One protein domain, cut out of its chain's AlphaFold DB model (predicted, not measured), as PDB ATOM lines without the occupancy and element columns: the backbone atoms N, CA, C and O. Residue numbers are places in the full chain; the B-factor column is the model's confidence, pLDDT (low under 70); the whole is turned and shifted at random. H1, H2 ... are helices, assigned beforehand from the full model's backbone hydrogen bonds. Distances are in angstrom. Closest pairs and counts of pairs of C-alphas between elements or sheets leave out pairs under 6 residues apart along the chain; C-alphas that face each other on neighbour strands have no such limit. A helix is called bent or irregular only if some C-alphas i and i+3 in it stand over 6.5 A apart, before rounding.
ATOM      1  N   THR A 393     324.028 209.658 176.314       84.94
ATOM      2  CA  THR A 393     323.239 208.558 175.746       84.94
ATOM      3  C   THR A 393     323.164 207.346 176.667       84.94
ATOM      4  O   THR A 393     322.160 206.640 176.659       84.94
ATOM      5  N   ASN A 394     324.168 207.096 177.504       86.06
ATOM      6  CA  ASN A 394     324.200 205.911 178.363       86.06
ATOM      7  C   ASN A 394     323.592 206.121 179.758       86.06
ATOM      8  O   ASN A 394     323.361 205.138 180.455       86.06
ATOM      9  N   ASP A 395     323.271 207.356 180.151       84.50
ATOM     10  CA  ASP A 395     322.747 207.666 181.485       84.50
ATOM     11  C   ASP A 395     321.371 208.356 181.408       84.50
ATOM     12  O   ASP A 395     321.195 209.418 180.808       84.50
ATOM     13  N   ASP A 396     320.352 207.721 181.992       85.69
ATOM     14  CA  ASP A 396     318.964 208.199 181.949       85.69
ATOM     15  C   ASP A 396     318.737 209.481 182.760       85.69
ATOM     16  O   ASP A 396     317.751 210.181 182.520       85.69
ATOM     17  N   ARG A 397     319.660 209.848 183.665       83.50
ATOM     18  CA  ARG A 397     319.578 211.095 184.446       83.50
ATOM     19  C   ARG A 397     319.558 212.341 183.563       83.50
ATOM     20  O   ARG A 397     318.957 213.343 183.930       83.50
ATOM     21  N   TYR A 398     320.141 212.273 182.367       84.94
ATOM     22  CA  TYR A 398     320.178 213.402 181.438       84.94
ATOM     23  C   TYR A 398     318.863 213.631 180.673       84.94
ATOM     24  O   TYR A 398     318.733 214.624 179.957       84.94
ATOM     25  N   LEU A 399     317.862 212.754 180.831       83.69
ATOM     26  CA  LEU A 399     316.571 212.866 180.142       83.69
ATOM     27  C   LEU A 399     315.824 214.170 180.487       83.69
ATOM     28  O   LEU A 399     315.167 214.749 179.623       83.69
ATOM     29  N   SER A 400     315.947 214.659 181.725       86.44
ATOM     30  CA  SER A 400     315.354 215.930 182.169       86.44
ATOM     31  C   SER A 400     316.022 217.169 181.562       86.44
ATOM     32  O   SER A 400     315.426 218.242 181.599       86.44
ATOM     33  N   TYR A 401     317.210 217.023 180.968       86.06
ATOM     34  CA  TYR A 401     318.032 218.110 180.418       86.06
ATOM     35  C   TYR A 401     318.021 218.161 178.888       86.06
ATOM     36  O   TYR A 401     318.800 218.886 178.274       86.06
ATOM     37  N   LEU A 402     317.149 217.389 178.231       83.19
ATOM     38  CA  LEU A 402     317.119 217.308 176.769       83.19
ATOM     39  C   LEU A 402     316.912 218.656 176.072       83.19
ATOM     40  O   LEU A 402     317.425 218.850 174.971       83.19
ATOM     41  N   SER A 403     316.171 219.580 176.691       86.00
ATOM     42  CA  SER A 403     315.994 220.945 176.179       86.00
ATOM     43  C   SER A 403     317.319 221.678 176.000       86.00
ATOM     44  O   SER A 403     317.477 222.397 175.017       86.00
ATOM     45  N   ASP A 404     318.255 221.457 176.918       85.38
ATOM     46  CA  ASP A 404     319.542 222.144 177.004       85.38
ATOM     47  C   ASP A 404     320.627 221.376 176.234       85.38
ATOM     48  O   ASP A 404     321.460 221.967 175.545       85.38
ATOM     49  N   ILE A 405     320.563 220.041 176.256       87.31
ATOM     50  CA  ILE A 405     321.455 219.155 175.496       87.31
ATOM     51  C   ILE A 405     321.253 219.320 173.989       87.31
ATOM     52  O   ILE A 405     322.225 219.340 173.233       87.31
ATOM     53  N   ARG A 406     320.004 219.454 173.528       89.88
ATOM     54  CA  ARG A 406     319.680 219.542 172.098       89.88
ATOM     55  C   ARG A 406     320.486 220.639 171.374       89.88
ATOM     56  O   ARG A 406     321.149 220.301 170.395       89.88
ATOM     57  N   PRO A 407     320.487 221.915 171.813       88.44
ATOM     58  CA  PRO A 407     321.313 222.964 171.210       88.44
ATOM     59  C   PRO A 407     322.805 222.630 171.149       88.44
ATOM     60  O   PRO A 407     323.482 223.011 170.195       88.44
ATOM     61  N   LEU A 408     323.330 221.920 172.151       86.19
ATOM     62  CA  LEU A 408     324.726 221.500 172.177       86.19
ATOM     63  C   LEU A 408     325.015 220.440 171.109       86.19
ATOM     64  O   LEU A 408     325.939 220.613 170.317       86.19
ATOM     65  N   VAL A 409     324.195 219.389 171.026       87.81
ATOM     66  CA  VAL A 409     324.326 218.354 169.982       87.81
ATOM     67  C   VAL A 409     324.188 218.972 168.590       87.81
ATOM     68  O   VAL A 409     324.932 218.616 167.679       87.81
ATOM     69  N   GLN A 410     323.282 219.937 168.432       88.94
ATOM     70  CA  GLN A 410     323.108 220.672 167.183       88.94
ATOM     71  C   GLN A 410     324.346 221.493 166.803       88.94
ATOM     72  O   GLN A 410     324.781 221.468 165.655       88.94
ATOM     73  N   ARG A 411     324.970 222.173 167.763       87.06
ATOM     74  CA  ARG A 411     326.219 222.905 167.520       87.06
ATOM     75  C   ARG A 411     327.346 221.970 167.093       87.06
ATOM     76  O   ARG A 411     327.953 222.199 166.057       87.06
ATOM     77  N   ILE A 412     327.529 220.868 167.824       85.44
ATOM     78  CA  ILE A 412     328.536 219.846 167.511       85.44
ATOM     79  C   ILE A 412     328.327 219.299 166.092       85.44
ATOM     80  O   ILE A 412     329.274 219.206 165.321       85.44
ATOM     81  N   LEU A 413     327.089 218.971 165.717       85.44
ATOM     82  CA  LEU A 413     326.763 218.514 164.362       85.44
ATOM     83  C   LEU A 413     327.113 219.548 163.284       85.44
ATOM     84  O   LEU A 413     327.612 219.165 162.226       85.44
ATOM     85  N   SER A 414     326.852 220.833 163.541       84.69
ATOM     86  CA  SER A 414     327.217 221.920 162.624       84.69
ATOM     87  C   SER A 414     328.733 222.000 162.453       84.69
ATOM     88  O   SER A 414     329.221 221.960 161.325       84.69
ATOM     89  N   ASP A 415     329.478 221.998 163.561       82.25
ATOM     90  CA  ASP A 415     330.941 222.101 163.554       82.25
ATOM     91  C   ASP A 415     331.601 220.922 162.819       82.25
ATOM     92  O   ASP A 415     332.591 221.096 162.106       82.25
ATOM     93  N   ILE A 416     331.037 219.715 162.959       79.44
ATOM     94  CA  ILE A 416     331.497 218.518 162.238       79.44
ATOM     95  C   ILE A 416     331.195 218.646 160.743       79.44
ATOM     96  O   ILE A 416     332.024 218.265 159.917       79.44
ATOM     97  N   SER A 417     330.033 219.198 160.383       77.88
ATOM     98  CA  SER A 417     329.658 219.372 158.978       77.88
ATOM     99  C   SER A 417     330.569 220.337 158.223       77.88
ATOM    100  O   SER A 417     330.783 220.148 157.027       77.88
ATOM    101  N   ASP A 418     331.166 221.292 158.937       78.50
ATOM    102  CA  ASP A 418     332.115 222.254 158.378       78.50
ATOM    103  C   ASP A 418     333.569 221.726 158.367       78.50
ATOM    104  O   ASP A 418     334.402 222.237 157.620       78.50
ATOM    105  N   ASN A 419     333.885 220.676 159.141       72.25
ATOM    106  CA  ASN A 419     335.230 220.092 159.275       72.25
ATOM    107  C   ASN A 419     335.264 218.586 158.943       72.25
ATOM    108  O   ASN A 419     335.530 217.735 159.800       72.25
ATOM    109  N   THR A 420     335.079 218.252 157.664       59.66
ATOM    110  CA  THR A 420     335.043 216.864 157.155       59.66
ATOM    111  C   THR A 420     336.361 216.086 157.286       59.66
ATOM    112  O   THR A 420     336.369 214.869 157.151       59.66
ATOM    113  N   ASN A 421     337.477 216.748 157.604       58.94
ATOM    114  CA  ASN A 421     338.799 216.120 157.752       58.94
ATOM    115  C   ASN A 421     339.079 215.536 159.154       58.94
ATOM    116  O   ASN A 421     340.231 215.269 159.501       58.94
ATOM    117  N   THR A 422     338.061 215.378 160.000       58.66
ATOM    118  CA  THR A 422     338.264 215.010 161.406       58.66
ATOM    119  C   THR A 422     338.228 213.496 161.629       58.66
ATOM    120  O   THR A 422     337.269 212.797 161.314       58.66
ATOM    121  N   PHE A 423     339.301 212.966 162.219       64.00
ATOM    122  CA  PHE A 423     339.354 211.589 162.709       64.00
ATOM    123  C   PHE A 423     338.275 211.383 163.788       64.00
ATOM    124  O   PHE A 423     338.279 212.081 164.802       64.00
ATOM    125  N   GLY A 424     337.367 210.420 163.581       72.44
ATOM    126  CA  GLY A 424     336.348 210.024 164.563       72.44
ATOM    127  C   GLY A 424     334.885 210.293 164.187       72.44
ATOM    128  O   GLY A 424     334.010 209.898 164.960       72.44
ATOM    129  N   VAL A 425     334.589 210.900 163.026       80.94
ATOM    130  CA  VAL A 425     333.205 211.158 162.545       80.94
ATOM    131  C   VAL A 425     332.319 209.916 162.649       80.94
ATOM    132  O   VAL A 425     331.223 209.991 163.201       80.94
ATOM    133  N   ALA A 426     332.828 208.761 162.223       79.44
ATOM    134  CA  ALA A 426     332.142 207.477 162.324       79.44
ATOM    135  C   ALA A 426     331.693 207.124 163.760       79.44
ATOM    136  O   ALA A 426     330.536 206.764 163.987       79.44
ATOM    137  N   GLU A 427     332.588 207.273 164.740       82.56
ATOM    138  CA  GLU A 427     332.307 206.952 166.145       82.56
ATOM    139  C   GLU A 427     331.282 207.922 166.744       82.56
ATOM    140  O   GLU A 427     330.346 207.503 167.424       82.56
ATOM    141  N   PHE A 428     331.404 209.221 166.442       85.62
ATOM    142  CA  PHE A 428     330.392 210.201 166.837       85.62
ATOM    143  C   PHE A 428     329.027 209.876 166.240       85.62
ATOM    144  O   PHE A 428     328.043 209.889 166.969       85.62
ATOM    145  N   LEU A 429     328.953 209.576 164.938       84.69
ATOM    146  CA  LEU A 429     327.684 209.316 164.261       84.69
ATOM    147  C   LEU A 429     326.982 208.087 164.820       84.69
ATOM    148  O   LEU A 429     325.771 208.120 165.012       84.69
ATOM    149  N   LYS A 430     327.731 207.034 165.156       85.00
ATOM    150  CA  LYS A 430     327.182 205.860 165.837       85.00
ATOM    151  C   LYS A 430     326.502 206.240 167.158       85.00
ATOM    152  O   LYS A 430     325.336 205.909 167.361       85.00
ATOM    153  N   ILE A 431     327.197 206.993 168.011       85.94
ATOM    154  CA  ILE A 431     326.669 207.451 169.306       85.94
ATOM    155  C   ILE A 431     325.516 208.449 169.108       85.94
ATOM    156  O   ILE A 431     324.519 208.417 169.825       85.94
ATOM    157  N   PHE A 432     325.607 209.319 168.104       89.00
ATOM    158  CA  PHE A 432     324.559 210.265 167.738       89.00
ATOM    159  C   PHE A 432     323.273 209.563 167.321       89.00
ATOM    160  O   PHE A 432     322.183 209.945 167.739       89.00
ATOM    161  N   PHE A 433     323.387 208.500 166.540       85.44
ATOM    162  CA  PHE A 433     322.259 207.663 166.179       85.44
ATOM    163  C   PHE A 433     321.645 206.997 167.418       85.44
ATOM    164  O   PHE A 433     320.430 207.063 167.614       85.44
ATOM    165  N   GLU A 434     322.452 206.459 168.330       85.69
ATOM    166  CA  GLU A 434     321.952 205.951 169.615       85.69
ATOM    167  C   GLU A 434     321.215 207.037 170.428       85.69
ATOM    168  O   GLU A 434     320.113 206.778 170.922       85.69
ATOM    169  N   TYR A 435     321.745 208.266 170.476       88.94
ATOM    170  CA  TYR A 435     321.099 209.439 171.082       88.94
ATOM    171  C   TYR A 435     319.728 209.727 170.446       88.94
ATOM    172  O   TYR A 435     318.721 209.832 171.154       88.94
ATOM    173  N   ILE A 436     319.654 209.794 169.110       88.44
ATOM    174  CA  ILE A 436     318.402 210.049 168.383       88.44
ATOM    175  C   ILE A 436     317.355 208.973 168.687       88.44
ATOM    176  O   ILE A 436     316.189 209.308 168.903       88.44
ATOM    177  N   ILE A 437     317.748 207.695 168.740       83.12
ATOM    178  CA  ILE A 437     316.831 206.594 169.072       83.12
ATOM    179  C   ILE A 437     316.342 206.710 170.509       83.12
ATOM    180  O   ILE A 437     315.143 206.566 170.758       83.12
ATOM    181  N   LYS A 438     317.271 206.895 171.454       85.62
ATOM    182  CA  LYS A 438     316.971 206.879 172.886       85.62
ATOM    183  C   LYS A 438     316.003 207.996 173.253       85.62
ATOM    184  O   LYS A 438     315.050 207.758 173.991       85.62
ATOM    185  N   TYR A 439     316.224 209.185 172.701       85.06
ATOM    186  CA  TYR A 439     315.496 210.389 173.087       85.06
ATOM    187  C   TYR A 439     314.423 210.828 172.089       85.06
ATOM    188  O   TYR A 439     313.684 211.772 172.369       85.06
ATOM    189  N   ASN A 440     314.302 210.148 170.943       85.12
ATOM    190  CA  ASN A 440     313.383 210.506 169.860       85.12
ATOM    191  C   ASN A 440     313.498 212.001 169.478       85.12
ATOM    192  O   ASN A 440     312.497 212.712 169.340       85.12
ATOM    193  N   ASP A 441     314.734 212.498 169.352       86.62
ATOM    194  CA  ASP A 441     315.036 213.924 169.167       86.62
ATOM    195  C   ASP A 441     314.882 214.376 167.700       86.62
ATOM    196  O   ASP A 441     315.848 214.628 166.975       86.62
ATOM    197  N   GLU A 442     313.626 214.467 167.254       87.38
ATOM    198  CA  GLU A 442     313.238 214.832 165.883       87.38
ATOM    199  C   GLU A 442     313.921 216.097 165.334       87.38
ATOM    200  O   GLU A 442     314.454 216.026 164.225       87.38
ATOM    201  N   PRO A 443     313.964 217.242 166.051       89.31
ATOM    202  CA  PRO A 443     314.590 218.460 165.536       89.31
ATOM    203  C   PRO A 443     316.073 218.287 165.191       89.31
ATOM    204  O   PRO A 443     316.524 218.750 164.144       89.31
ATOM    205  N   THR A 444     316.827 217.597 166.045       88.00
ATOM    206  CA  THR A 444     318.264 217.368 165.843       88.00
ATOM    207  C   THR A 444     318.511 216.404 164.693       88.00
ATOM    208  O   THR A 444     319.411 216.620 163.884       88.00
ATOM    209  N   PHE A 445     317.664 215.383 164.549       86.94
ATOM    210  CA  PHE A 445     317.742 214.473 163.412       86.94
ATOM    211  C   PHE A 445     317.392 215.158 162.082       86.94
ATOM    212  O   PHE A 445     318.076 214.947 161.082       86.94
ATOM    213  N   ILE A 446     316.385 216.041 162.066       84.69
ATOM    214  CA  ILE A 446     316.081 216.894 160.902       84.69
ATOM    215  C   ILE A 446     317.298 217.733 160.520       84.69
ATOM    216  O   ILE A 446     317.613 217.865 159.337       84.69
ATOM    217  N   MET A 447     317.976 218.305 161.514       87.12
ATOM    218  CA  MET A 447     319.165 219.108 161.280       87.12
ATOM    219  C   MET A 447     320.298 218.263 160.683       87.12
ATOM    220  O   MET A 447     320.857 218.671 159.673       87.12
ATOM    221  N   PHE A 448     320.551 217.060 161.212       86.56
ATOM    222  CA  PHE A 448     321.504 216.104 160.636       86.56
ATOM    223  C   PHE A 448     321.219 215.820 159.151       86.56
ATOM    224  O   PHE A 448     322.118 215.968 158.327       86.56
ATOM    225  N   ILE A 449     319.966 215.514 158.780       81.44
ATOM    226  CA  ILE A 449     319.575 215.239 157.378       81.44
ATOM    227  C   ILE A 449     319.842 216.444 156.454       81.44
ATOM    228  O   ILE A 449     320.065 216.281 155.250       81.44
ATOM    229  N   ARG A 450     319.814 217.665 156.999       82.06
ATOM    230  CA  ARG A 450     320.104 218.901 156.260       82.06
ATOM    231  C   ARG A 450     321.597 219.199 156.124       82.06
ATOM    232  O   ARG A 450     321.952 219.962 155.232       82.06
ATOM    233  N   THR A 451     322.453 218.630 156.973       82.56
ATOM    234  CA  THR A 451     323.908 218.847 156.896       82.56
ATOM    235  C   THR A 451     324.530 218.172 155.672       82.56
ATOM    236  O   THR A 451     323.972 217.225 155.114       82.56
ATOM    237  N   ASN A 452     325.735 218.611 155.293       72.50
ATOM    238  CA  ASN A 452     326.546 217.943 154.270       72.50
ATOM    239  C   ASN A 452     327.138 216.606 154.748       72.50
ATOM    240  O   ASN A 452     327.553 215.813 153.911       72.50
ATOM    241  N   LEU A 453     327.122 216.306 156.057       71.94
ATOM    242  CA  LEU A 453     327.524 214.988 156.579       71.94
ATOM    243  C   LEU A 453     326.646 213.871 156.031       71.94
ATOM    244  O   LEU A 453     327.091 212.741 155.886       71.94
ATOM    245  N   PHE A 454     325.407 214.199 155.672       66.94
ATOM    246  CA  PHE A 454     324.526 213.296 154.954       66.94
ATOM    247  C   PHE A 454     325.113 212.808 153.618       66.94
ATOM    248  O   PHE A 454     324.800 211.713 153.154       66.94
ATOM    249  N   SER A 455     325.943 213.641 152.993       62.28
ATOM    250  CA  SER A 455     326.605 213.370 151.724       62.28
ATOM    251  C   SER A 455     327.975 212.714 151.888       62.28
ATOM    252  O   SER A 455     328.600 212.398 150.879       62.28
ATOM    253  N   ASP A 456     328.444 212.486 153.116       73.94
ATOM    254  CA  ASP A 456     329.668 211.729 153.365       73.94
ATOM    255  C   ASP A 456     329.411 210.216 153.259       73.94
ATOM    256  O   ASP A 456     328.390 209.702 153.722       73.94
ATOM    257  N   LYS A 457     330.338 209.488 152.625       68.88
ATOM    258  CA  LYS A 457     330.178 208.053 152.356       68.88
ATOM    259  C   LYS A 457     330.142 207.231 153.647       68.88
ATOM    260  O   LYS A 457     329.264 206.382 153.784       68.88
ATOM    261  N   GLU A 458     331.077 207.456 154.568       70.12
ATOM    262  CA  GLU A 458     331.187 206.669 155.805       70.12
ATOM    263  C   GLU A 458     330.012 206.961 156.736       70.12
ATOM    264  O   GLU A 458     329.375 206.042 157.262       70.12
ATOM    265  N   ALA A 459     329.668 208.244 156.875       69.12
ATOM    266  CA  ALA A 459     328.495 208.694 157.610       69.12
ATOM    267  C   ALA A 459     327.215 208.028 157.106       69.12
ATOM    268  O   ALA A 459     326.367 207.591 157.888       69.12
ATOM    269  N   PHE A 460     327.087 207.930 155.785       70.62
ATOM    270  CA  PHE A 460     325.933 207.334 155.149       70.62
ATOM    271  C   PHE A 460     325.895 205.809 155.274       70.62
ATOM    272  O   PHE A 460     324.828 205.253 155.525       70.62
ATOM    273  N   GLU A 461     327.026 205.118 155.122       71.44
ATOM    274  CA  GLU A 461     327.111 203.667 155.329       71.44
ATOM    275  C   GLU A 461     326.658 203.291 156.746       71.44
ATOM    276  O   GLU A 461     325.784 202.432 156.905       71.44
ATOM    277  N   LEU A 462     327.152 204.019 157.754       74.19
ATOM    278  CA  LEU A 462     326.694 203.894 159.140       74.19
ATOM    279  C   LEU A 462     325.207 204.201 159.271       74.19
ATOM    280  O   LEU A 462     324.472 203.482 159.945       74.19
ATOM    281  N   PHE A 463     324.735 205.256 158.616       75.44
ATOM    282  CA  PHE A 463     323.332 205.622 158.679       75.44
ATOM    283  C   PHE A 463     322.419 204.545 158.079       75.44
ATOM    284  O   PHE A 463     321.413 204.190 158.689       75.44
ATOM    285  N   ILE A 464     322.771 203.966 156.929       71.94
ATOM    286  CA  ILE A 464     322.027 202.862 156.307       71.94
ATOM    287  C   ILE A 464     322.020 201.623 157.201       71.94
ATOM    288  O   ILE A 464     320.971 200.983 157.345       71.94
ATOM    289  N   GLU A 465     323.157 201.302 157.820       74.06
ATOM    290  CA  GLU A 465     323.248 200.224 158.803       74.06
ATOM    291  C   GLU A 465     322.260 200.461 159.956       74.06
ATOM    292  O   GLU A 465     321.445 199.584 160.264       74.06
ATOM    293  N   GLN A 466     322.244 201.671 160.519       72.38
ATOM    294  CA  GLN A 466     321.393 202.033 161.655       72.38
ATOM    295  C   GLN A 466     319.901 202.128 161.296       72.38
ATOM    296  O   GLN A 466     319.068 201.589 162.028       72.38
ATOM    297  N   ILE A 467     319.525 202.729 160.157       68.44
ATOM    298  CA  ILE A 467     318.114 202.854 159.726       68.44
ATOM    299  C   ILE A 467     317.466 201.493 159.478       68.44
ATOM    300  O   ILE A 467     316.243 201.356 159.566       68.44
ATOM    301  N   SER A 468     318.260 200.456 159.202       61.75
ATOM    302  CA  SER A 468     317.729 199.100 159.063       61.75
ATOM    303  C   SER A 468     317.034 198.578 160.341       61.75
ATOM    304  O   SER A 468     316.323 197.571 160.278       61.75
ATOM    305  N   ASN A 469     317.170 199.289 161.470       65.75
ATOM    306  CA  ASN A 469     316.406 199.109 162.699       65.75
ATOM    307  C   ASN A 469     314.999 199.751 162.613       65.75
ATOM    308  O   ASN A 469     314.840 200.931 162.293       65.75
ATOM    309  N   VAL A 470     313.961 198.987 162.985       60.50
ATOM    310  CA  VAL A 470     312.528 199.358 162.918       60.50
ATOM    311  C   VAL A 470     312.226 200.737 163.531       60.50
ATOM    312  O   VAL A 470     311.362 201.457 163.026       60.50
ATOM    313  N   LYS A 471     312.963 201.145 164.575       68.56
ATOM    314  CA  LYS A 471     312.763 202.425 165.279       68.56
ATOM    315  C   LYS A 471     312.996 203.666 164.401       68.56
ATOM    316  O   LYS A 471     312.273 204.653 164.535       68.56
ATOM    317  N   TYR A 472     313.939 203.625 163.458       70.69
ATOM    318  CA  TYR A 472     314.185 204.764 162.561       70.69
ATOM    319  C   TYR A 472     313.115 204.925 161.497       70.69
ATOM    320  O   TYR A 472     312.792 206.046 161.113       70.69
ATOM    321  N   THR A 473     312.527 203.818 161.045       68.25
ATOM    322  CA  THR A 473     311.474 203.859 160.025       68.25
ATOM    323  C   THR A 473     310.252 204.628 160.541       68.25
ATOM    324  O   THR A 473     309.674 205.438 159.815       68.25
ATOM    325  N   SER A 474     309.883 204.446 161.816       73.00
ATOM    326  CA  SER A 474     308.801 205.222 162.438       73.00
ATOM    327  C   SER A 474     309.148 206.703 162.600       73.00
ATOM    328  O   SER A 474     308.294 207.551 162.342       73.00
ATOM    329  N   LEU A 475     310.394 207.018 162.972       76.75
ATOM    330  CA  LEU A 475     310.873 208.392 163.134       76.75
ATOM    331  C   LEU A 475     310.891 209.145 161.794       76.75
ATOM    332  O   LEU A 475     310.317 210.227 161.686       76.75
ATOM    333  N   LEU A 476     311.464 208.538 160.750       77.19
ATOM    334  CA  LEU A 476     311.486 209.085 159.390       77.19
ATOM    335  C   LEU A 476     310.069 209.340 158.869       77.19
ATOM    336  O   LEU A 476     309.797 210.417 158.341       77.19
ATOM    337  N   LYS A 477     309.138 208.399 159.081       77.44
ATOM    338  CA  LYS A 477     307.728 208.574 158.707       77.44
ATOM    339  C   LYS A 477     307.084 209.751 159.440       77.44
ATOM    340  O   LYS A 477     306.355 210.524 158.821       77.44
ATOM    341  N   LYS A 478     307.337 209.899 160.743       79.75
ATOM    342  CA  LYS A 478     306.791 211.006 161.539       79.75
ATOM    343  C   LYS A 478     307.312 212.359 161.048       79.75
ATOM    344  O   LYS A 478     306.505 213.256 160.823       79.75
ATOM    345  N   ILE A 479     308.617 212.471 160.799       78.56
ATOM    346  CA  ILE A 479     309.248 213.689 160.266       78.56
ATOM    347  C   ILE A 479     308.741 214.006 158.860       78.56
ATOM    348  O   ILE A 479     308.461 215.160 158.541       78.56
ATOM    349  N   TYR A 480     308.590 212.989 158.015       79.75
ATOM    350  CA  TYR A 480     308.041 213.154 156.675       79.75
ATOM    351  C   TYR A 480     306.628 213.756 156.710       79.75
ATOM    352  O   TYR A 480     306.341 214.705 155.981       79.75
ATOM    353  N   LEU A 481     305.757 213.238 157.585       80.00
ATOM    354  CA  LEU A 481     304.381 213.722 157.735       80.00
ATOM    355  C   LEU A 481     304.305 215.131 158.342       80.00
ATOM    356  O   LEU A 481     303.394 215.878 157.993       80.00
ATOM    357  N   SER A 482     305.237 215.497 159.228       80.75
ATOM    358  CA  SER A 482     305.246 216.803 159.905       80.75
ATOM    359  C   SER A 482     305.995 217.906 159.145       80.75
ATOM    360  O   SER A 482     305.767 219.088 159.401       80.75
ATOM    361  N   SER A 483     306.881 217.557 158.208       79.88
ATOM    362  CA  SER A 483     307.677 218.526 157.449       79.88
ATOM    363  C   SER A 483     306.862 219.252 156.371       79.88
ATOM    364  O   SER A 483     306.148 218.634 155.584       79.88
ATOM    365  N   ASN A 484     307.067 220.566 156.241       82.12
ATOM    366  CA  ASN A 484     306.602 221.366 155.095       82.12
ATOM    367  C   ASN A 484     307.707 221.631 154.051       82.12
ATOM    368  O   ASN A 484     307.450 222.243 153.021       82.12
ATOM    369  N   SER A 485     308.944 221.191 154.310       81.69
ATOM    370  CA  SER A 485     310.079 221.382 153.402       81.69
ATOM    371  C   SER A 485     310.115 220.269 152.353       81.69
ATOM    372  O   SER A 485     310.295 219.100 152.700       81.69
ATOM    373  N   ASN A 486     309.973 220.643 151.076       76.94
ATOM    374  CA  ASN A 486     310.055 219.710 149.947       76.94
ATOM    375  C   ASN A 486     311.444 219.062 149.830       76.94
ATOM    376  O   ASN A 486     311.522 217.866 149.569       76.94
ATOM    377  N   ASP A 487     312.521 219.810 150.092       74.69
ATOM    378  CA  ASP A 487     313.896 219.281 150.136       74.69
ATOM    379  C   ASP A 487     314.047 218.193 151.213       74.69
ATOM    380  O   ASP A 487     314.459 217.072 150.920       74.69
ATOM    381  N   LEU A 488     313.607 218.468 152.445       75.12
ATOM    382  CA  LEU A 488     313.690 217.496 153.537       75.12
ATOM    383  C   LEU A 488     312.847 216.242 153.263       75.12
ATOM    384  O   LEU A 488     313.294 215.128 153.534       75.12
ATOM    385  N   LYS A 489     311.637 216.413 152.714       76.06
ATOM    386  CA  LYS A 489     310.785 215.289 152.294       76.06
ATOM    387  C   LYS A 489     311.473 214.435 151.233       76.06
ATOM    388  O   LYS A 489     311.527 213.222 151.392       76.06
ATOM    389  N   SER A 490     312.071 215.075 150.232       69.62
ATOM    390  CA  SER A 490     312.818 214.418 149.155       69.62
ATOM    391  C   SER A 490     313.993 213.589 149.701       69.62
ATOM    392  O   SER A 490     314.132 212.402 149.406       69.62
ATOM    393  N   ARG A 491     314.795 214.156 150.611       75.62
ATOM    394  CA  ARG A 491     315.900 213.430 151.267       75.62
ATOM    395  C   ARG A 491     315.415 212.215 152.068       75.62
ATOM    396  O   ARG A 491     316.008 211.141 151.979       75.62
ATOM    397  N   ILE A 492     314.320 212.354 152.819       73.94
ATOM    398  CA  ILE A 492     313.721 211.248 153.589       73.94
ATOM    399  C   ILE A 492     313.160 210.157 152.672       73.94
ATOM    400  O   ILE A 492     313.286 208.969 152.979       73.94
ATOM    401  N   GLU A 493     312.559 210.528 151.546       72.56
ATOM    402  CA  GLU A 493     312.080 209.563 150.558       72.56
ATOM    403  C   GLU A 493     313.226 208.792 149.907       72.56
ATOM    404  O   GLU A 493     313.151 207.566 149.816       72.56
ATOM    405  N   LEU A 494     314.316 209.473 149.534       73.75
ATOM    406  CA  LEU A 494     315.520 208.822 149.016       73.75
ATOM    407  C   LEU A 494     316.090 207.820 150.027       73.75
ATOM    408  O   LEU A 494     316.413 206.689 149.672       73.75
ATOM    409  N   LEU A 495     316.150 208.192 151.303       73.31
ATOM    410  CA  LEU A 495     316.588 207.300 152.378       73.31
ATOM    411  C   LEU A 495     315.682 206.099 152.576       73.31
ATOM    412  O   LEU A 495     316.141 204.966 152.718       73.31
ATOM    413  N   SER A 496     314.380 206.344 152.564       71.56
ATOM    414  CA  SER A 496     313.389 205.283 152.652       71.56
ATOM    415  C   SER A 496     313.568 204.315 151.482       71.56
ATOM    416  O   SER A 496     313.612 203.106 151.685       71.56
ATOM    417  N   PHE A 497     313.778 204.826 150.268       75.06
ATOM    418  CA  PHE A 497     314.037 204.008 149.086       75.06
ATOM    419  C   PHE A 497     315.321 203.170 149.196       75.06
ATOM    420  O   PHE A 497     315.314 201.977 148.874       75.06
ATOM    421  N   LEU A 498     316.418 203.777 149.658       73.62
ATOM    422  CA  LEU A 498     317.729 203.129 149.770       73.62
ATOM    423  C   LEU A 498     317.804 202.091 150.901       73.62
ATOM    424  O   LEU A 498     318.671 201.219 150.877       73.62
ATOM    425  N   THR A 499     316.883 202.139 151.862       72.56
ATOM    426  CA  THR A 499     316.805 201.205 152.998       72.56
ATOM    427  C   THR A 499     315.861 200.031 152.705       72.56
ATOM    428  O   THR A 499     315.339 199.899 151.600       72.56
ATOM    429  N   LYS A 500     315.637 199.129 153.678       64.88
ATOM    430  CA  LYS A 500     314.845 197.881 153.534       64.88
ATOM    431  C   LYS A 500     313.353 198.083 153.201       64.88
ATOM    432  O   LYS A 500     312.592 197.124 153.285       64.88
ATOM    433  N   THR A 501     312.905 199.282 152.837       66.62
ATOM    434  CA  THR A 501     311.497 199.493 152.496       66.62
ATOM    435  C   THR A 501     311.109 198.711 151.242       66.62
ATOM    436  O   THR A 501     311.900 198.518 150.315       66.62
ATOM    437  N   ASP A 502     309.859 198.263 151.218       72.19
ATOM    438  CA  ASP A 502     309.249 197.574 150.083       72.19
ATOM    439  C   ASP A 502     308.677 198.533 149.030       72.19
ATOM    440  O   ASP A 502     308.035 198.083 148.077       72.19
ATOM    441  N   TYR A 503     308.907 199.834 149.203       76.50
ATOM    442  CA  TYR A 503     308.299 200.904 148.429       76.50
ATOM    443  C   TYR A 503     309.189 201.328 147.254       76.50
ATOM    444  O   TYR A 503     310.335 201.733 147.444       76.50
ATOM    445  N   PHE A 504     308.638 201.263 146.039       80.00
ATOM    446  CA  PHE A 504     309.241 201.867 144.853       80.00
ATOM    447  C   PHE A 504     308.747 203.318 144.723       80.00
ATOM    448  O   PHE A 504     307.536 203.540 144.806       80.00
ATOM    449  N   PRO A 505     309.639 204.303 144.540       73.62
ATOM    450  CA  PRO A 505     309.287 205.708 144.643       73.62
ATOM    451  C   PRO A 505     308.504 206.189 143.419       73.62
ATOM    452  O   PRO A 505     308.636 205.642 142.322       73.62
ATOM    453  N   ASN A 506     307.676 207.220 143.608       77.88
ATOM    454  CA  ASN A 506     307.004 207.905 142.504       77.88
ATOM    455  C   ASN A 506     308.004 208.774 141.717       77.88
ATOM    456  O   ASN A 506     308.896 209.381 142.309       77.88
ATOM    457  N   ASP A 507     307.826 208.870 140.397       78.69
ATOM    458  CA  ASP A 507     308.790 209.481 139.472       78.69
ATOM    459  C   ASP A 507     309.112 210.931 139.837       78.69
ATOM    460  O   ASP A 507     310.281 211.299 139.876       78.69
ATOM    461  N   SER A 508     308.099 211.754 140.133       77.25
ATOM    462  CA  SER A 508     308.294 213.187 140.386       77.25
ATOM    463  C   SER A 508     309.165 213.444 141.614       77.25
ATOM    464  O   SER A 508     310.138 214.187 141.533       77.25
ATOM    465  N   THR A 509     308.864 212.792 142.739       68.50
ATOM    466  CA  THR A 509     309.591 213.047 143.986       68.50
ATOM    467  C   THR A 509     310.972 212.409 143.977       68.50
ATOM    468  O   THR A 509     311.932 212.970 144.506       68.50
ATOM    469  N   PHE A 510     311.113 211.262 143.315       77.19
ATOM    470  CA  PHE A 510     312.407 210.619 143.147       77.19
ATOM    471  C   PHE A 510     313.371 211.454 142.304       77.19
ATOM    472  O   PHE A 510     314.537 211.584 142.667       77.19
ATOM    473  N   LEU A 511     312.877 212.049 141.212       81.06
ATOM    474  CA  LEU A 511     313.661 212.934 140.348       81.06
ATOM    475  C   LEU A 511     314.197 214.145 141.117       81.06
ATOM    476  O   LEU A 511     315.376 214.471 140.985       81.06
ATOM    477  N   ASP A 512     313.359 214.776 141.941       73.75
ATOM    478  CA  ASP A 512     313.762 215.922 142.763       73.75
ATOM    479  C   ASP A 512     314.787 215.516 143.830       73.75
ATOM    480  O   ASP A 512     315.792 216.200 144.024       73.75
ATOM    481  N   SER A 513     314.590 214.356 144.459       70.06
ATOM    482  CA  SER A 513     315.495 213.824 145.485       70.06
ATOM    483  C   SER A 513     316.860 213.424 144.929       70.06
ATOM    484  O   SER A 513     317.888 213.599 145.581       70.06
ATOM    485  N   PHE A 514     316.886 212.888 143.709       80.12
ATOM    486  CA  PHE A 514     318.109 212.412 143.077       80.12
ATOM    487  C   PHE A 514     319.070 213.546 142.705       80.12
ATOM    488  O   PHE A 514     320.270 213.308 142.598       80.12
ATOM    489  N   ARG A 515     318.595 214.793 142.580       74.38
ATOM    490  CA  ARG A 515     319.463 215.966 142.345       74.38
ATOM    491  C   ARG A 515     320.491 216.189 143.454       74.38
ATOM    492  O   ARG A 515     321.519 216.805 143.208       74.38
ATOM    493  N   PHE A 516     320.231 215.670 144.653       65.31
ATOM    494  CA  PHE A 516     321.134 215.754 145.801       65.31
ATOM    495  C   PHE A 516     322.095 214.557 145.905       65.31
ATOM    496  O   PHE A 516     322.860 214.465 146.864       65.31
ATOM    497  N   SER A 517     322.053 213.622 144.949       71.25
ATOM    498  CA  SER A 517     322.903 212.430 144.959       71.25
ATOM    499  C   SER A 517     324.343 212.760 144.546       71.25
ATOM    500  O   SER A 517     324.596 213.246 143.445       71.25
ATOM    501  N   ASN A 518     325.298 212.458 145.427       77.62
ATOM    502  CA  ASN A 518     326.713 212.346 145.066       77.62
ATOM    503  C   ASN A 518     326.966 211.076 144.223       77.62
ATOM    504  O   ASN A 518     326.068 210.249 144.029       77.62
ATOM    505  N   SER A 519     328.196 210.898 143.743       78.50
ATOM    506  CA  SER A 519     328.588 209.751 142.914       78.50
ATOM    507  C   SER A 519     328.223 208.390 143.518       78.50
ATOM    508  O   SER A 519     327.639 207.526 142.858       78.50
ATOM    509  N   PHE A 520     328.495 208.217 144.807       78.81
ATOM    510  CA  PHE A 520     328.207 206.998 145.547       78.81
ATOM    511  C   PHE A 520     326.700 206.705 145.631       78.81
ATOM    512  O   PHE A 520     326.271 205.573 145.384       78.81
ATOM    513  N   PHE A 521     325.871 207.722 145.887       80.88
ATOM    514  CA  PHE A 521     324.412 207.583 145.894       80.88
ATOM    515  C   PHE A 521     323.870 207.101 144.557       80.88
ATOM    516  O   PHE A 521     322.982 206.248 144.531       80.88
ATOM    517  N   GLN A 522     324.403 207.610 143.447       88.88
ATOM    518  CA  GLN A 522     323.972 207.192 142.118       88.88
ATOM    519  C   GLN A 522     324.169 205.677 141.940       88.88
ATOM    520  O   GLN A 522     323.238 204.963 141.554       88.88
ATOM    521  N   GLN A 523     325.328 205.143 142.337       88.25
ATOM    522  CA  GLN A 523     325.600 203.701 142.281       88.25
ATOM    523  C   GLN A 523     324.627 202.882 143.146       88.25
ATOM    524  O   GLN A 523     324.170 201.815 142.728       88.25
ATOM    525  N   LEU A 524     324.281 203.365 144.341       86.00
ATOM    526  CA  LEU A 524     323.316 202.686 145.211       86.00
ATOM    527  C   LEU A 524     321.903 202.713 144.639       86.00
ATOM    528  O   LEU A 524     321.212 201.694 144.645       86.00
ATOM    529  N   VAL A 525     321.486 203.863 144.115       89.75
ATOM    530  CA  VAL A 525     320.164 204.053 143.530       89.75
ATOM    531  C   VAL A 525     319.935 203.063 142.395       89.75
ATOM    532  O   VAL A 525     318.933 202.348 142.404       89.75
ATOM    533  N   ILE A 526     320.868 202.954 141.449       93.00
ATOM    534  CA  ILE A 526     320.697 202.046 140.311       93.00
ATOM    535  C   ILE A 526     320.660 200.571 140.739       93.00
ATOM    536  O   ILE A 526     319.845 199.798 140.229       93.00
ATOM    537  N   LYS A 527     321.458 200.185 141.742       92.88
ATOM    538  CA  LYS A 527     321.428 198.838 142.334       92.88
ATOM    539  C   LYS A 527     320.114 198.564 143.063       92.88
ATOM    540  O   LYS A 527     319.570 197.465 142.979       92.88
ATOM    541  N   ARG A 528     319.554 199.569 143.740       91.19
ATOM    542  CA  ARG A 528     318.250 199.467 144.403       91.19
ATOM    543  C   ARG A 528     317.111 199.355 143.389       91.19
ATOM    544  O   ARG A 528     316.227 198.522 143.572       91.19
ATOM    545  N   ILE A 529     317.166 200.099 142.284       93.44
ATOM    546  CA  ILE A 529     316.232 199.943 141.157       93.44
ATOM    547  C   ILE A 529     316.304 198.508 140.607       93.44
ATOM    548  O   ILE A 529     315.268 197.856 140.452       93.44
ATOM    549  N   ALA A 530     317.514 197.981 140.387       94.81
ATOM    550  CA  ALA A 530     317.715 196.592 139.973       94.81
ATOM    551  C   ALA A 530     317.125 195.589 140.978       94.81
ATOM    552  O   ALA A 530     316.553 194.576 140.578       94.81
ATOM    553  N   PHE A 531     317.205 195.883 142.280       94.31
ATOM    554  CA  PHE A 531     316.632 195.031 143.320       94.31
ATOM    555  C   PHE A 531     315.116 194.960 143.218       94.31
ATOM    556  O   PHE A 531     314.559 193.864 143.220       94.31
ATOM    557  N   PHE A 532     314.441 196.097 143.063       93.44
ATOM    558  CA  PHE A 532     312.990 196.111 142.889       93.44
ATOM    559  C   PHE A 532     312.545 195.379 141.619       93.44
ATOM    560  O   PHE A 532     311.512 194.705 141.636       93.44
ATOM    561  N   TYR A 533     313.329 195.467 140.542       95.81
ATOM    562  CA  TYR A 533     313.076 194.701 139.323       95.81
ATOM    563  C   TYR A 533     313.224 193.193 139.562       95.81
ATOM    564  O   TYR A 533     312.320 192.433 139.218       95.81
ATOM    565  N   ASN A 534     314.297 192.761 140.236       95.50
ATOM    566  CA  ASN A 534     314.510 191.356 140.605       95.50
ATOM    567  C   ASN A 534     313.373 190.811 141.494       95.50
ATOM    568  O   ASN A 534     312.920 189.683 141.325       95.50
ATOM    569  N   GLN A 535     312.844 191.648 142.394       94.12
ATOM    570  CA  GLN A 535     311.679 191.337 143.233       94.12
ATOM    571  C   GLN A 535     310.334 191.400 142.485       94.12
ATOM    572  O   GLN A 535     309.285 191.234 143.103       94.12
ATOM    573  N   LYS A 536     310.334 191.654 141.168       95.19
ATOM    574  CA  LYS A 536     309.138 191.795 140.316       95.19
ATOM    575  C   LYS A 536     308.176 192.901 140.768       95.19
ATOM    576  O   LYS A 536     306.987 192.852 140.467       95.19
ATOM    577  N   LYS A 537     308.682 193.911 141.481       92.56
ATOM    578  CA  LYS A 537     307.895 195.053 141.979       92.56
ATOM    579  C   LYS A 537     307.809 196.206 140.980       92.56
ATOM    580  O   LYS A 537     306.969 197.085 141.133       92.56
ATOM    581  N   VAL A 538     308.669 196.208 139.963       94.00
ATOM    582  CA  VAL A 538     308.700 197.212 138.895       94.00
ATOM    583  C   VAL A 538     308.962 196.533 137.548       94.00
ATOM    584  O   VAL A 538     309.690 195.543 137.482       94.00
ATOM    585  N   SER A 539     308.352 197.038 136.471       96.00
ATOM    586  CA  SER A 539     308.572 196.525 135.114       96.00
ATOM    587  C   SER A 539     309.895 197.028 134.527       96.00
ATOM    588  O   SER A 539     310.404 198.082 134.911       96.00
ATOM    589  N   LEU A 540     310.440 196.303 133.546       95.88
ATOM    590  CA  LEU A 540     311.655 196.728 132.841       95.88
ATOM    591  C   LEU A 540     311.477 198.090 132.151       95.88
ATOM    592  O   LEU A 540     312.371 198.926 132.206       95.88
ATOM    593  N   GLU A 541     310.321 198.326 131.532       96.44
ATOM    594  CA  GLU A 541     309.996 199.597 130.873       96.44
ATOM    595  C   GLU A 541     310.044 200.770 131.858       96.44
ATOM    596  O   GLU A 541     310.622 201.818 131.563       96.44
ATOM    597  N   LYS A 542     309.497 200.573 133.062       94.31
ATOM    598  CA  LYS A 542     309.520 201.584 134.117       94.31
ATOM    599  C   LYS A 542     310.940 201.839 134.622       94.31
ATOM    600  O   LYS A 542     311.304 202.994 134.813       94.31
ATOM    601  N   VAL A 543     311.757 200.790 134.768       94.62
ATOM    602  CA  VAL A 543     313.188 200.918 135.096       94.62
ATOM    603  C   VAL A 543     313.916 201.746 134.041       94.62
ATOM    604  O   VAL A 543     314.577 202.718 134.387       94.62
ATOM    605  N   VAL A 544     313.784 201.398 132.758       95.75
ATOM    606  CA  VAL A 544     314.476 202.094 131.661       95.75
ATOM    607  C   VAL A 544     314.043 203.558 131.578       95.75
ATOM    608  O   VAL A 544     314.896 204.439 131.480       95.75
ATOM    609  N   THR A 545     312.740 203.827 131.679       94.88
ATOM    610  CA  THR A 545     312.196 205.194 131.706       94.88
ATOM    611  C   THR A 545     312.788 206.006 132.857       94.88
ATOM    612  O   THR A 545     313.257 207.121 132.638       94.88
ATOM    613  N   LEU A 546     312.848 205.428 134.061       92.81
ATOM    614  CA  LEU A 546     313.410 206.084 135.241       92.81
ATOM    615  C   LEU A 546     314.918 206.341 135.108       92.81
ATOM    616  O   LEU A 546     315.394 207.437 135.371       92.81
ATOM    617  N   LEU A 547     315.698 205.353 134.661       94.19
ATOM    618  CA  LEU A 547     317.142 205.535 134.471       94.19
ATOM    619  C   LEU A 547     317.451 206.606 133.414       94.19
ATOM    620  O   LEU A 547     318.458 207.312 133.517       94.19
ATOM    621  N   ASN A 548     316.596 206.746 132.401       94.81
ATOM    622  CA  ASN A 548     316.744 207.762 131.366       94.81
ATOM    623  C   ASN A 548     316.303 209.162 131.807       94.81
ATOM    624  O   ASN A 548     316.842 210.127 131.273       94.81
ATOM    625  N   SER A 549     315.390 209.288 132.777       91.94
ATOM    626  CA  SER A 549     314.958 210.590 133.303       91.94
ATOM    627  C   SER A 549     315.939 211.208 134.308       91.94
ATOM    628  O   SER A 549     315.919 212.420 134.513       91.94
ATOM    629  N   LEU A 550     316.818 210.401 134.908       91.31
ATOM    630  CA  LEU A 550     317.836 210.850 135.859       91.31
ATOM    631  C   LEU A 550     319.134 211.334 135.183       91.31
ATOM    632  O   LEU A 550     319.568 210.781 134.166       91.31
ATOM    633  N   GLN A 551     319.782 212.332 135.794       89.56
ATOM    634  CA  GLN A 551     321.093 212.858 135.386       89.56
ATOM    635  C   GLN A 551     322.231 212.156 136.131       89.56
ATOM    636  O   GLN A 551     322.382 212.320 137.337       89.56
ATOM    637  N   TRP A 552     323.041 211.388 135.408       91.31
ATOM    638  CA  TRP A 552     324.113 210.572 135.978       91.31
ATOM    639  C   TRP A 552     325.458 211.225 135.707       91.31
ATOM    640  O   TRP A 552     325.787 211.473 134.548       91.31
ATOM    641  N   ASN A 553     326.223 211.454 136.769       89.94
ATOM    642  CA  ASN A 553     327.514 212.136 136.710       89.94
ATOM    643  C   ASN A 553     328.662 211.234 137.180       89.94
ATOM    644  O   ASN A 553     329.811 211.569 136.944       89.94
ATOM    645  N   ASP A 554     328.362 210.108 137.835       90.94
ATOM    646  CA  ASP A 554     329.343 209.095 138.227       90.94
ATOM    647  C   ASP A 554     329.576 208.079 137.108       90.94
ATOM    648  O   ASP A 554     328.627 207.487 136.579       90.94
ATOM    649  N   LEU A 555     330.845 207.823 136.780       92.81
ATOM    650  CA  LEU A 555     331.213 206.892 135.714       92.81
ATOM    651  C   LEU A 555     330.657 205.483 135.952       92.81
ATOM    652  O   LEU A 555     330.193 204.831 135.016       92.81
ATOM    653  N   SER A 556     330.693 204.998 137.193       93.56
ATOM    654  CA  SER A 556     330.258 203.637 137.521       93.56
ATOM    655  C   SER A 556     328.747 203.471 137.338       93.56
ATOM    656  O   SER A 556     328.287 202.486 136.757       93.56
ATOM    657  N   ALA A 557     327.966 204.458 137.767       94.38
ATOM    658  CA  ALA A 557     326.523 204.506 137.629       94.38
ATOM    659  C   ALA A 557     326.102 204.718 136.169       94.38
ATOM    660  O   ALA A 557     325.182 204.047 135.699       94.38
ATOM    661  N   MET A 558     326.821 205.562 135.419       95.62
ATOM    662  CA  MET A 558     326.636 205.698 133.971       95.62
ATOM    663  C   MET A 558     326.874 204.373 133.241       95.62
ATOM    664  O   MET A 558     326.089 204.014 132.363       95.62
ATOM    665  N   LEU A 559     327.913 203.618 133.619       94.94
ATOM    666  CA  LEU A 559     328.172 202.290 133.057       94.94
ATOM    667  C   LEU A 559     327.046 201.312 133.400       94.94
ATOM    668  O   LEU A 559     326.494 200.689 132.497       94.94
ATOM    669  N   LEU A 560     326.641 201.215 134.669       95.62
ATOM    670  CA  LEU A 560     325.509 200.370 135.068       95.62
ATOM    671  C   LEU A 560     324.239 200.715 134.277       95.62
ATOM    672  O   LEU A 560     323.590 199.815 133.744       95.62
ATOM    673  N   LYS A 561     323.921 202.008 134.134       96.38
ATOM    674  CA  LYS A 561     322.790 202.486 133.327       96.38
ATOM    675  C   LYS A 561     322.913 202.023 131.887       96.38
ATOM    676  O   LYS A 561     321.960 201.458 131.356       96.38
ATOM    677  N   ALA A 562     324.064 202.257 131.264       96.31
ATOM    678  CA  ALA A 562     324.298 201.909 129.873       96.31
ATOM    679  C   ALA A 562     324.058 200.411 129.633       96.31
ATOM    680  O   ALA A 562     323.301 200.049 128.736       96.31
ATOM    681  N   PHE A 563     324.617 199.538 130.478       95.94
ATOM    682  CA  PHE A 563     324.430 198.089 130.355       95.94
ATOM    683  C   PHE A 563     322.979 197.646 130.603       95.94
ATOM    684  O   PHE A 563     322.468 196.813 129.855       95.94
ATOM    685  N   ILE A 564     322.288 198.220 131.595       96.38
ATOM    686  CA  ILE A 564     320.881 197.890 131.885       96.38
ATOM    687  C   ILE A 564     319.958 198.305 130.731       96.38
ATOM    688  O   ILE A 564     319.057 197.548 130.366       96.38
ATOM    689  N   VAL A 565     320.170 199.501 130.172       96.50
ATOM    690  CA  VAL A 565     319.320 200.069 129.115       96.50
ATOM    691  C   VAL A 565     319.604 199.421 127.763       96.50
ATOM    692  O   VAL A 565     318.666 199.062 127.057       96.50
ATOM    693  N   SER A 566     320.878 199.265 127.392       95.06
ATOM    694  CA  SER A 566     321.265 198.767 126.068       95.06
ATOM    695  C   SER A 566     321.296 197.245 125.965       95.06
ATOM    696  O   SER A 566     321.134 196.739 124.860       95.06
ATOM    697  N   LYS A 567     321.502 196.525 127.078       93.88
ATOM    698  CA  LYS A 567     321.581 195.053 127.138       93.88
ATOM    699  C   LYS A 567     322.422 194.449 126.000       93.88
ATOM    700  O   LYS A 567     321.885 193.687 125.196       93.88
ATOM    701  N   PRO A 568     323.716 194.805 125.900       92.12
ATOM    702  CA  PRO A 568     324.551 194.327 124.806       92.12
ATOM    703  C   PRO A 568     324.567 192.794 124.775       92.12
ATOM    704  O   PRO A 568     324.622 192.138 125.819       92.12
ATOM    705  N   LEU A 569     324.493 192.228 123.573       89.12
ATOM    706  CA  LEU A 569     324.435 190.784 123.342       89.12
ATOM    707  C   LEU A 569     325.805 190.226 122.962       89.12
ATOM    708  O   LEU A 569     326.092 189.056 123.215       89.12
ATOM    709  N   THR A 570     326.647 191.066 122.357       90.12
ATOM    710  CA  THR A 570     327.989 190.692 121.910       90.12
ATOM    711  C   THR A 570     329.086 191.402 122.700       90.12
ATOM    712  O   THR A 570     328.888 192.433 123.362       90.12
ATOM    713  N   LYS A 571     330.293 190.847 122.607       88.25
ATOM    714  CA  LYS A 571     331.509 191.453 123.146       88.25
ATOM    715  C   LYS A 571     331.785 192.804 122.486       88.25
ATOM    716  O   LYS A 571     332.112 193.768 123.175       88.25
ATOM    717  N   GLU A 572     331.638 192.890 121.169       89.12
ATOM    718  CA  GLU A 572     331.888 194.095 120.380       89.12
ATOM    719  C   GLU A 572     330.937 195.225 120.789       89.12
ATOM    720  O   GLU A 572     331.394 196.338 121.057       89.12
ATOM    721  N   GLU A 573     329.641 194.927 120.930       91.31
ATOM    722  CA  GLU A 573     328.640 195.876 121.434       91.31
ATOM    723  C   GLU A 573     328.980 196.360 122.846       91.31
ATOM    724  O   GLU A 573     328.933 197.559 123.121       91.31
ATOM    725  N   SER A 574     329.388 195.450 123.735       91.06
ATOM    726  CA  SER A 574     329.770 195.792 125.111       91.06
ATOM    727  C   SER A 574     330.981 196.730 125.165       91.06
ATOM    728  O   SER A 574     331.004 197.682 125.947       91.06
ATOM    729  N   LEU A 575     331.993 196.498 124.322       87.19
ATOM    730  CA  LEU A 575     333.187 197.348 124.244       87.19
ATOM    731  C   LEU A 575     332.883 198.718 123.623       87.19
ATOM    732  O   LEU A 575     333.422 199.732 124.075       87.19
ATOM    733  N   GLN A 576     332.009 198.766 122.615       88.50
ATOM    734  CA  GLN A 576     331.533 200.022 122.034       88.50
ATOM    735  C   GLN A 576     330.735 200.838 123.052       88.50
ATOM    736  O   GLN A 576     330.973 202.038 123.187       88.50
ATOM    737  N   LEU A 577     329.852 200.182 123.810       91.94
ATOM    738  CA  LEU A 577     329.069 200.800 124.875       91.94
ATOM    739  C   LEU A 577     329.977 201.393 125.956       91.94
ATOM    740  O   LEU A 577     329.878 202.579 126.250       91.94
ATOM    741  N   LEU A 578     330.936 200.607 126.456       88.69
ATOM    742  CA  LEU A 578     331.952 201.055 127.412       88.69
ATOM    743  C   LEU A 578     332.712 202.292 126.898       88.69
ATOM    744  O   LEU A 578     332.875 203.278 127.616       88.69
ATOM    745  N   SER A 579     333.164 202.251 125.640       85.19
ATOM    746  CA  SER A 579     333.862 203.364 124.987       85.19
ATOM    747  C   SER A 579     333.003 204.627 124.912       85.19
ATOM    748  O   SER A 579     333.492 205.716 125.222       85.19
ATOM    749  N   LYS A 580     331.741 204.481 124.499       90.25
ATOM    750  CA  LYS A 580     330.784 205.578 124.345       90.25
ATOM    751  C   LYS A 580     330.455 206.217 125.694       90.25
ATOM    752  O   LYS A 580     330.607 207.426 125.833       90.25
ATOM    753  N   THR A 581     330.104 205.416 126.700       92.25
ATOM    754  CA  THR A 581     329.795 205.909 128.050       92.25
ATOM    755  C   THR A 581     330.969 206.679 128.650       92.25
ATOM    756  O   THR A 581     330.778 207.725 129.262       92.25
ATOM    757  N   PHE A 582     332.202 206.217 128.420       87.00
ATOM    758  CA  PHE A 582     333.392 206.928 128.882       87.00
ATOM    759  C   PHE A 582     333.561 208.297 128.209       87.00
ATOM    760  O   PHE A 582     333.930 209.268 128.863       87.00
ATOM    761  N   GLN A 583     333.309 208.387 126.900       83.81
ATOM    762  CA  GLN A 583     333.373 209.656 126.168       83.81
ATOM    763  C   GLN A 583     332.309 210.644 126.653       83.81
ATOM    764  O   GLN A 583     332.629 211.809 126.876       83.81
ATOM    765  N   GLU A 584     331.078 210.172 126.851       89.31
ATOM    766  CA  GLU A 584     329.979 210.975 127.397       89.31
ATOM    767  C   GLU A 584     330.324 211.494 128.795       89.31
ATOM    768  O   GLU A 584     330.211 212.687 129.058       89.31
ATOM    769  N   HIS A 585     330.843 210.627 129.662       90.75
ATOM    770  CA  HIS A 585     331.252 211.003 131.011       90.75
ATOM    771  C   HIS A 585     332.382 212.045 131.029       90.75
ATOM    772  O   HIS A 585     332.330 213.022 131.774       90.75
ATOM    773  N   LEU A 586     333.394 211.887 130.169       83.38
ATOM    774  CA  LEU A 586     334.466 212.876 130.032       83.38
ATOM    775  C   LEU A 586     333.941 214.237 129.568       83.38
ATOM    776  O   LEU A 586     334.450 215.268 130.001       83.38
ATOM    777  N   PHE A 587     332.961 214.250 128.666       82.69
ATOM    778  CA  PHE A 587     332.327 215.489 128.233       82.69
ATOM    779  C   PHE A 587     331.584 216.157 129.393       82.69
ATOM    780  O   PHE A 587     331.789 217.346 129.612       82.69
ATOM    781  N   LEU A 588     330.822 215.381 130.172       86.12
ATOM    782  CA  LEU A 588     330.109 215.868 131.354       86.12
ATOM    783  C   LEU A 588     331.063 216.486 132.380       86.12
ATOM    784  O   LEU A 588     330.893 217.648 132.726       86.12
ATOM    785  N   ILE A 589     332.113 215.780 132.813       83.12
ATOM    786  CA  ILE A 589     333.029 216.320 133.835       83.12
ATOM    787  C   ILE A 589     333.729 217.606 133.370       83.12
ATOM    788  O   ILE A 589     333.952 218.502 134.175       83.12
ATOM    789  N   ASN A 590     334.065 217.736 132.083       74.25
ATOM    790  CA  ASN A 590     334.701 218.958 131.575       74.25
ATOM    791  C   ASN A 590     333.747 220.168 131.505       74.25
ATOM    792  O   ASN A 590     334.211 221.267 131.210       74.25
ATOM    793  N   GLN A 591     332.441 219.972 131.704       72.75
ATOM    794  CA  GLN A 591     331.431 221.033 131.672       72.75
ATOM    795  C   GLN A 591     330.953 221.470 133.051       72.75
ATOM    796  O   GLN A 591     330.243 222.470 133.141       72.75
ATOM    797  N   ILE A 592     331.276 220.718 134.101       67.62
ATOM    798  CA  ILE A 592     330.703 220.977 135.413       67.62
ATOM    799  C   ILE A 592     331.761 221.638 136.294       67.62
ATOM    800  O   ILE A 592     332.622 220.973 136.862       67.62
ATOM    801  N   ASP A 593     331.668 222.965 136.389       55.88
ATOM    802  CA  ASP A 593     332.497 223.792 137.275       55.88
ATOM    803  C   ASP A 593     332.068 223.675 138.758       55.88
ATOM    804  O   ASP A 593     332.827 224.039 139.654       55.88
ATOM    805  N   GLU A 594     330.875 223.127 139.032       53.56
ATOM    806  CA  GLU A 594     330.200 223.144 140.342       53.56
ATOM    807  C   GLU A 594     329.585 221.775 140.709       53.56
ATOM    808  O   GLU A 594     328.364 221.619 140.773       53.56
TER     809      GLU A 594
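What this domain is: This is residues 393 to 594 of the 822 residues of an uncharacterized protein of Ignavibacteria bacterium CG1_02_37_35 (UniProt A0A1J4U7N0). Helices follow one another in an elongated row, from the kinked H1 at one end, through H2 to H5 and then H6, H7 and H8, to a bundle of H9, H10 and H11 with H12 packed on H11 at the other end. H7, in the middle of the row, touches H3 of the first group and H9 of the bundle. The printed part has 202 residues with twelve named helices, H1 to H12 in chain order, and no named strand; the class is all helix. It is only just compact, close to loose, with a radius of gyration of the C-alphas of 19.4 A and spans of 67 by 37 by 28 A.

Where its parts are: Find C-alpha 396 at (318.964, 208.199, 181.949); from there H1, the longest helix by residues, runs through residues 396 to 418, 30.4 A from first to last C-alpha. Look near residue 403 for its kink of 86 degrees; H1 is irregular there, with C-alphas 400 and 403 at 7.8 A. Next come H2, residues 425 to 439, 20.6 A long; H3, residues 442 to 450; H4, residues 452 to 455; and H5, residues 457 to 467. Then read H6, residues 470 to 482, 19.1 A; H7, residues 486 to 498, from C-alpha 486 at (310.055, 219.710, 149.947) over 18.3 A; and H8, residues 507 to 514. H9 takes residues 519 to 534 over 23.3 A, H10 residues 540 to 549, and H11 residues 555 to 566. H12, residues 571 to 589, is 27.1 A long and ends at C-alpha 589, (333.029, 216.320, 133.835).

How they stand to each other: Start at H1, which touches H3 with its residues 406 to 413 alone, at a shallow tilt of 11 degrees, the same way; the closest C-alphas, of Gln 410 and Thr 444, are 6.0 A apart. H1 and H4 only just touch, with 3 pairs of C-alphas within 8 A, Ser 417 and Leu 453 closest at 5.4 A. H2 touches H5 at a shallow tilt of 26 degrees, the same way, closest at the C-alphas of Ala 426 and Ala 459, 6.1 A. From H3 move to H7, about perpendicular at 86 degrees, where they touch closest at the C-alphas of Arg 450 and Leu 488, 7.1 A. H6 and H7 are a helical hairpin, closest at the C-alphas of Tyr 480 and Lys 489, 5.6 A. H8 touches H7 about perpendicular at 88 degrees, Ser 490 and Ser 513 having the closest C-alphas at 4.6 A. H7 touches H9 with residues 497 to 498 alone, closest at the C-alphas of Leu 498 and Arg 528, 6.5 A. H9, H10 and H11 are a bundle, up and down, each running against the one before it. The C-alphas of Gln 523 and Ala 557, closest in H9 and H11, are 4.8 A apart. H11 touches H12 at a steep tilt of 45 degrees, opposite ways, closest at the C-alphas of Leu 555 and His 585, 6.2 A. H1 and H12 are apart. In H2, H3, H5 and H7 to H12 every O i to N i+4 pair is within hydrogen-bond range; in H1 12 of 19 are and in H6 8 of 9, while H4 is too short for such a pair.

The domain as a whole: The two C-alphas farthest apart are those of Ser 400 and Glu 572, at 67.6 A. The printed part has no cut, and no link is long. Check the B-factor column for the mean pLDDT of the printed part, 82.3; among the stretches under 70 are residues 420 to 423, 467 to 471 and 592 to 594.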